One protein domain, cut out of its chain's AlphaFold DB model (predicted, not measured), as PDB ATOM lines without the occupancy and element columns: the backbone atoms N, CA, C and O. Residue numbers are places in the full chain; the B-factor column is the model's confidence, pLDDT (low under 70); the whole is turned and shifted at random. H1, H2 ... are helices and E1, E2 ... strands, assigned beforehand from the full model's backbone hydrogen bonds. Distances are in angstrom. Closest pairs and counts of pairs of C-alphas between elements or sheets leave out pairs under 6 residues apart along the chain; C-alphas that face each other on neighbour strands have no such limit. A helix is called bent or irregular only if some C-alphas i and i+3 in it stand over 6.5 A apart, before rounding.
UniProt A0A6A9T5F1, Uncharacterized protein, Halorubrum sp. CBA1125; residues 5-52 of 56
ATOM      1  N   TYR A   5      49.870   6.050  35.229       92.88
ATOM      2  CA  TYR A   5      48.497   6.347  34.831       92.88
ATOM      3  C   TYR A   5      48.276   5.926  33.386       92.88
ATOM      4  O   TYR A   5      49.118   6.198  32.529       92.88
ATOM      5  N   CYS A   6      47.125   5.311  33.112       92.75
ATOM      6  CA  CYS A   6      46.749   4.955  31.750       92.75
ATOM      7  C   CYS A   6      46.551   6.230  30.922       92.75
ATOM      8  O   CYS A   6      45.842   7.140  31.354       92.75
ATOM      9  N   ALA A   7      47.151   6.285  29.731       91.56
ATOM     10  CA  ALA A   7      46.981   7.403  28.801       91.56
ATOM     11  C   ALA A   7      45.510   7.649  28.415       91.56
ATOM     12  O   ALA A   7      45.126   8.808  28.256       91.56
ATOM     13  N   GLU A   8      44.704   6.584  28.341       91.31
ATOM     14  CA  GLU A   8      43.298   6.624  27.929       91.31
ATOM     15  C   GLU A   8      42.361   6.882  29.119       91.31
ATOM     16  O   GLU A   8      41.881   7.995  29.326       91.31
ATOM     17  N   CYS A   9      42.159   5.887  29.987       93.31
ATOM     18  CA  CYS A   9      41.160   5.964  31.057       93.31
ATOM     19  C   CYS A   9      41.634   6.686  32.330       93.31
ATOM     20  O   CYS A   9      40.877   6.784  33.295       93.31
ATOM     21  N   ARG A  10      42.896   7.144  32.383       93.50
ATOM     22  CA  ARG A  10      43.526   7.811  33.545       93.50
ATOM     23  C   ARG A  10      43.536   7.000  34.845       93.50
ATOM     24  O   ARG A  10      43.903   7.532  35.892       93.50
ATOM     25  N   SER A  11      43.194   5.714  34.782       91.56
ATOM     26  CA  SER A  11      43.263   4.816  35.934       91.56
ATOM     27  C   SER A  11      44.705   4.641  36.400       91.56
ATOM     28  O   SER A  11      45.640   4.602  35.597       91.56
ATOM     29  N   ARG A  12      44.857   4.553  37.721       91.38
ATOM     30  CA  ARG A  12      46.133   4.420  38.423       91.38
ATOM     31  C   ARG A  12      46.574   2.958  38.457       91.38
ATOM     32  O   ARG A  12      45.757   2.107  38.794       91.38
ATOM     33  N   PHE A  13      47.852   2.691  38.213       87.62
ATOM     34  CA  PHE A  13      48.456   1.371  38.423       87.62
ATOM     35  C   PHE A  13      49.906   1.489  38.904       87.62
ATOM     36  O   PHE A  13      50.557   2.528  38.737       87.62
ATOM     37  N   GLU A  14      50.389   0.443  39.564       87.06
ATOM     38  CA  GLU A  14      51.779   0.353  39.994       87.06
ATOM     39  C   GLU A  14      52.672  -0.109  38.818       87.06
ATOM     40  O   GLU A  14      52.192  -0.759  37.889       87.06
ATOM     41  N   PRO A  15      53.974   0.231  38.789       81.06
ATOM     42  CA  PRO A  15      54.870  -0.153  37.689       81.06
ATOM     43  C   PRO A  15      55.065  -1.657  37.485       81.06
ATOM     44  O   PRO A  15      55.554  -2.070  36.440       81.06
ATOM     45  N   ASP A  16      54.776  -2.470  38.492       85.25
ATOM     46  CA  ASP A  16      54.821  -3.930  38.440       85.25
ATOM     47  C   ASP A  16      53.506  -4.552  37.952       85.25
ATOM     48  O   ASP A  16      53.495  -5.720  37.550       85.25
ATOM     49  N   ASP A  17      52.420  -3.776  37.916       86.12
ATOM     50  CA  ASP A  17      51.174  -4.204  37.293       86.12
ATOM     51  C   ASP A  17      51.361  -4.371  35.781       86.12
ATOM     52  O   ASP A  17      52.207  -3.735  35.144       86.12
ATOM     53  N   ARG A  18      50.541  -5.225  35.158       87.94
ATOM     54  CA  ARG A  18      50.575  -5.386  33.698       87.94
ATOM     55  C   ARG A  18      50.177  -4.076  33.026       87.94
ATOM     56  O   ARG A  18      49.071  -3.589  33.230       87.94
ATOM     57  N   HIS A  19      51.050  -3.568  32.168       90.12
ATOM     58  CA  HIS A  19      50.815  -2.388  31.349       90.12
ATOM     59  C   HIS A  19      51.607  -2.495  30.043       90.12
ATOM     60  O   HIS A  19      52.519  -3.315  29.915       90.12
ATOM     61  N   VAL A  20      51.246  -1.663  29.071       91.00
ATOM     62  CA  VAL A  20      51.928  -1.545  27.779       91.00
ATOM     63  C   VAL A  20      52.494  -0.135  27.660       91.00
ATOM     64  O   VAL A  20      51.802   0.833  27.971       91.00
ATOM     65  N   TRP A  21      53.744  -0.017  27.215       91.88
ATOM     66  CA  TRP A  21      54.331   1.268  26.838       91.88
ATOM     67  C   TRP A  21      54.063   1.540  25.365       91.88
ATOM     68  O   TRP A  21      54.372   0.711  24.511       91.88
ATOM     69  N   ILE A  22      53.503   2.709  25.082       89.81
ATOM     70  CA  ILE A  22      53.249   3.198  23.733       89.81
ATOM     71  C   ILE A  22      54.007   4.501  23.518       89.81
ATOM     72  O   ILE A  22      54.181   5.287  24.446       89.81
ATOM     73  N   GLN A  23      54.428   4.751  22.285       88.06
ATOM     74  CA  GLN A  23      55.003   6.033  21.903       88.06
ATOM     75  C   GLN A  23      53.963   6.826  21.117       88.06
ATOM     76  O   GLN A  23      53.522   6.402  20.050       88.06
ATOM     77  N   GLY A  24      53.563   7.972  21.658       83.62
ATOM     78  CA  GLY A  24      52.687   8.922  20.987       83.62
ATOM     79  C   GLY A  24      53.496  10.030  20.323       83.62
ATOM     80  O   GLY A  24      54.429  10.578  20.914       83.62
ATOM     81  N   GLU A  25      53.126  10.392  19.096       80.44
ATOM     82  CA  GLU A  25      53.619  11.604  18.442       80.44
ATOM     83  C   GLU A  25      52.665  12.762  18.749       80.44
ATOM     84  O   GLU A  25      51.510  12.760  18.322       80.44
ATOM     85  N   HIS A  26      53.153  13.782  19.454       75.81
ATOM     86  CA  HIS A  26      52.423  15.036  19.573       75.81
ATOM     87  C   HIS A  26      52.768  15.925  18.375       75.81
ATOM     88  O   HIS A  26      53.868  16.483  18.289       75.81
ATOM     89  N   ARG A  27      51.825  16.032  17.433       72.06
ATOM     90  CA  ARG A  27      51.945  16.915  16.269       72.06
ATOM     91  C   ARG A  27      51.528  18.329  16.650       72.06
ATOM     92  O   ARG A  27      50.386  18.558  17.034       72.06
ATOM     93  N   SER A  28      52.456  19.271  16.516       73.81
ATOM     94  CA  SER A  28      52.194  20.707  16.626       73.81
ATOM     95  C   SER A  28      52.388  21.349  15.257       73.81
ATOM     96  O   SER A  28      53.296  20.968  14.526       73.81
ATOM     97  N   VAL A  29      51.546  22.322  14.903       72.75
ATOM     98  CA  VAL A  29      51.651  23.052  13.623       72.75
ATOM     99  C   VAL A  29      52.873  23.983  13.609       72.75
ATOM    100  O   VAL A  29      53.452  24.214  12.553       72.75
ATOM    101  N   ASP A  30      53.288  24.464  14.785       70.75
ATOM    102  CA  ASP A  30      54.330  25.488  14.956       70.75
ATOM    103  C   ASP A  30      55.669  24.955  15.498       70.75
ATOM    104  O   ASP A  30      56.617  25.725  15.646       70.75
ATOM    105  N   ASP A  31      55.778  23.665  15.833       62.12
ATOM    106  CA  ASP A  31      56.955  23.137  16.537       62.12
ATOM    107  C   ASP A  31      57.426  21.785  15.984       62.12
ATOM    108  O   ASP A  31      56.704  21.087  15.272       62.12
ATOM    109  N   ARG A  32      58.660  21.392  16.323       70.31
ATOM    110  CA  ARG A  32      59.183  20.057  15.988       70.31
ATOM    111  C   ARG A  32      58.319  18.997  16.670       70.31
ATOM    112  O   ARG A  32      58.161  19.052  17.890       70.31
ATOM    113  N   ASN A  33      57.813  18.027  15.903       75.25
ATOM    114  CA  ASN A  33      57.091  16.875  16.447       75.25
ATOM    115  C   ASN A  33      57.884  16.268  17.609       75.25
ATOM    116  O   ASN A  33      59.090  16.020  17.491       75.25
ATOM    117  N   ARG A  34      57.213  16.062  18.744       76.19
ATOM    118  CA  ARG A  34      57.819  15.447  19.928       76.19
ATOM    119  C   ARG A  34      57.225  14.065  20.112       76.19
ATOM    120  O   ARG A  34      56.005  13.913  20.161       76.19
ATOM    121  N   LEU A  35      58.106  13.080  20.213       83.44
ATOM    122  CA  LEU A  35      57.748  11.734  20.631       83.44
ATOM    123  C   LEU A  35      57.742  11.698  22.158       83.44
ATOM    124  O   LEU A  35      58.682  12.180  22.796       83.44
ATOM    125  N   GLN A  36      56.668  11.165  22.731       87.69
ATOM    126  CA  GLN A  36      56.521  10.975  24.165       87.69
ATOM    127  C   GLN A  36      56.007   9.564  24.438       87.69
ATOM    128  O   GLN A  36      55.129   9.072  23.731       87.69
ATOM    129  N   ASP A  37      56.551   8.928  25.469       90.25
ATOM    130  CA  ASP A  37      56.142   7.586  25.865       90.25
ATOM    131  C   ASP A  37      55.024   7.663  26.915       90.25
ATOM    132  O   ASP A  37      55.069   8.477  27.843       90.25
ATOM    133  N   PHE A  38      54.023   6.800  26.776       90.31
ATOM    134  CA  PHE A  38      52.871   6.701  27.661       90.31
ATOM    135  C   PHE A  38      52.653   5.255  28.086       90.31
ATOM    136  O   PHE A  38      52.881   4.326  27.315       90.31
ATOM    137  N   ALA A  39      52.163   5.062  29.307       93.44
ATOM    138  CA  ALA A  39      51.737   3.756  29.780       93.44
ATOM    139  C   ALA A  39      50.223   3.586  29.569       93.44
ATOM    140  O   ALA A  39      49.443   4.519  29.774       93.44
ATOM    141  N   MET A  40      49.788   2.389  29.191       93.56
ATOM    142  CA  MET A  40      48.378   2.017  29.057       93.56
ATOM    143  C   MET A  40      48.077   0.729  29.814       93.56
ATOM    144  O   MET A  40      48.921  -0.164  29.891       93.56
ATOM    145  N   CYS A  41      46.857   0.616  30.347       93.44
ATOM    146  CA  CYS A  41      46.387  -0.665  30.852       93.44
ATOM    147  C   CYS A  41      46.111  -1.630  29.678       93.44
ATOM    148  O   CYS A  41      45.817  -1.174  28.567       93.44
ATOM    149  N   PRO A  42      46.191  -2.953  29.906       91.81
ATOM    150  CA  PRO A  42      46.008  -3.948  28.853       91.81
ATOM    151  C   PRO A  42      44.631  -3.879  28.186       91.81
ATOM    152  O   PRO A  42      44.547  -4.070  26.979       91.81
ATOM    153  N   ASP A  43      43.582  -3.562  28.950       92.25
ATOM    154  CA  ASP A  43      42.206  -3.524  28.442       92.25
ATOM    155  C   ASP A  43      42.001  -2.371  27.451       92.25
ATOM    156  O   ASP A  43      41.522  -2.590  26.343       92.25
ATOM    157  N   CYS A  44      42.441  -1.154  27.799       92.44
ATOM    158  CA  CYS A  44      42.374  -0.018  26.875       92.44
ATOM    159  C   CYS A  44      43.278  -0.221  25.657       92.44
ATOM    160  O   CYS A  44      42.953   0.257  24.578       92.44
ATOM    161  N   TRP A  45      44.418  -0.902  25.810       91.25
ATOM    162  CA  TRP A  45      45.262  -1.234  24.662       91.25
ATOM    163  C   TRP A  45      44.565  -2.220  23.720       91.25
ATOM    164  O   TRP A  45      44.576  -2.002  22.513       91.25
ATOM    165  N   ALA A  46      43.937  -3.269  24.259       91.94
ATOM    166  CA  ALA A  46      43.202  -4.246  23.462       91.94
ATOM    167  C   ALA A  46      42.081  -3.576  22.654       91.94
ATOM    168  O   ALA A  46      42.051  -3.727  21.434       91.94
ATOM    169  N   ASP A  47      41.254  -2.762  23.316       91.88
ATOM    170  CA  ASP A  47      40.162  -2.008  22.688       91.88
ATOM    171  C   ASP A  47      40.668  -1.061  21.585       91.88
ATOM    172  O   ASP A  47      40.172  -1.068  20.459       91.88
ATOM    173  N   LEU A  48      41.740  -0.312  21.868       88.75
ATOM    174  CA  LEU A  48      42.369   0.583  20.898       88.75
ATOM    175  C   LEU A  48      42.876  -0.174  19.663       88.75
ATOM    176  O   LEU A  48      42.742   0.321  18.547       88.75
ATOM    177  N   THR A  49      43.483  -1.352  19.845       89.38
ATOM    178  CA  THR A  49      44.002  -2.158  18.728       89.38
ATOM    179  C   THR A  49      42.915  -2.859  17.923       89.38
ATOM    180  O   THR A  49      43.102  -3.060  16.726       89.38
ATOM    181  N   GLU A  50      41.805  -3.232  18.557       91.56
ATOM    182  CA  GLU A  50      40.676  -3.888  17.895       91.56
ATOM    183  C   GLU A  50      39.926  -2.904  16.994       91.56
ATOM    184  O   GLU A  50      39.659  -3.214  15.834       91.56
ATOM    185  N   ASN A  51      39.711  -1.683  17.485       86.56
ATOM    186  CA  ASN A  51      39.008  -0.627  16.755       86.56
ATOM    187  C   ASN A  51      39.970   0.284  15.962       86.56
ATOM    188  O   ASN A  51      39.605   1.374  15.513       86.56
ATOM    189  N   TRP A  52      41.235  -0.126  15.800       80.62
ATOM    190  CA  TRP A  52      42.268   0.715  15.199       80.62
ATOM    191  C   TRP A  52      41.961   1.011  13.726       80.62
ATOM    192  O   TRP A  52      42.142   0.168  12.846       80.62
TER     193      TRP A  52
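AT A GLANCE: This is residues 5 to 52 of the 56 residues of an uncharacterized protein of Halorubrum sp. CBA1125 (UniProt A0A6A9T5F1). A long hairpin of two antiparallel strands, E1 and E2, makes the length of this domain, with one short helix, H1, turning off from the end where E1 begins and E2 finishes. A loop with no named element, residues 5 to 19, winds about that same end, while the turn at residues 27 to 33 makes the far tip of the hairpin. The printed part has 48 residues, with two named strands and then one named helix along the chain; the sheet is in the order E1, E2, and under half of the residues are in named elements. The class is mixed, with both helix and strands. The whole is loose, with a radius of gyration of the C-alphas of 12.4 A, and the C-alphas span 36 by 25 by 14 A.

IN THESE COORDINATES: The printed part begins at Tyr 5, with its C-alpha at (48.497, 6.347, 34.831), and residues 5 to 19 hold no named element. The strand E1 follows, residues 20 to 26, 18.5 A from first to last C-alpha; C-alpha 20 is at (51.928, -1.545, 27.779). After residues 27 to 33 comes the strand E2, residues 34 to 40, 18.8 A long from first to last C-alpha. The helix H1, residues 42 to 50, measures 12.2 A from first to last C-alpha, and its C-alpha 50 is at (40.676, -3.888, 17.895).

HOW THE PARTS SIT: E1 and E2 are a hairpin of antiparallel neighbours, with 149 degrees between their N-to-C directions. C-alphas 23 and 37 face each other at 4.4 A, and C-alphas 20 and 40 face each other at 5.2 A. N 22 and O 38 are within hydrogen-bond range at 2.8 A, and so are N 36 and O 24 at 2.9 A. The closest C-alphas of E1 and H1 are those of Val 20 and Pro 42, 6.5 A apart, and the two elements have 2 pairs of C-alphas within 8 A. Their centres are 13.5 A apart. In H1 every O i to N i+4 pair is within hydrogen-bond range, and the helix is not bent.

THE WHOLE: The two C-alphas farthest apart are those of Asp 16 and Asp 30, at 37.6 A; the first and last printed C-alphas, of Tyr 5 and Trp 52, are 21.4 A apart. The printed part has no cut. The link from E1 to E2, 7 residues, is short, and the link from E2 to H1, 1 residue, is tight. The mean pLDDT of the printed part is 86.2, and one residue, Asp 31, is under 70.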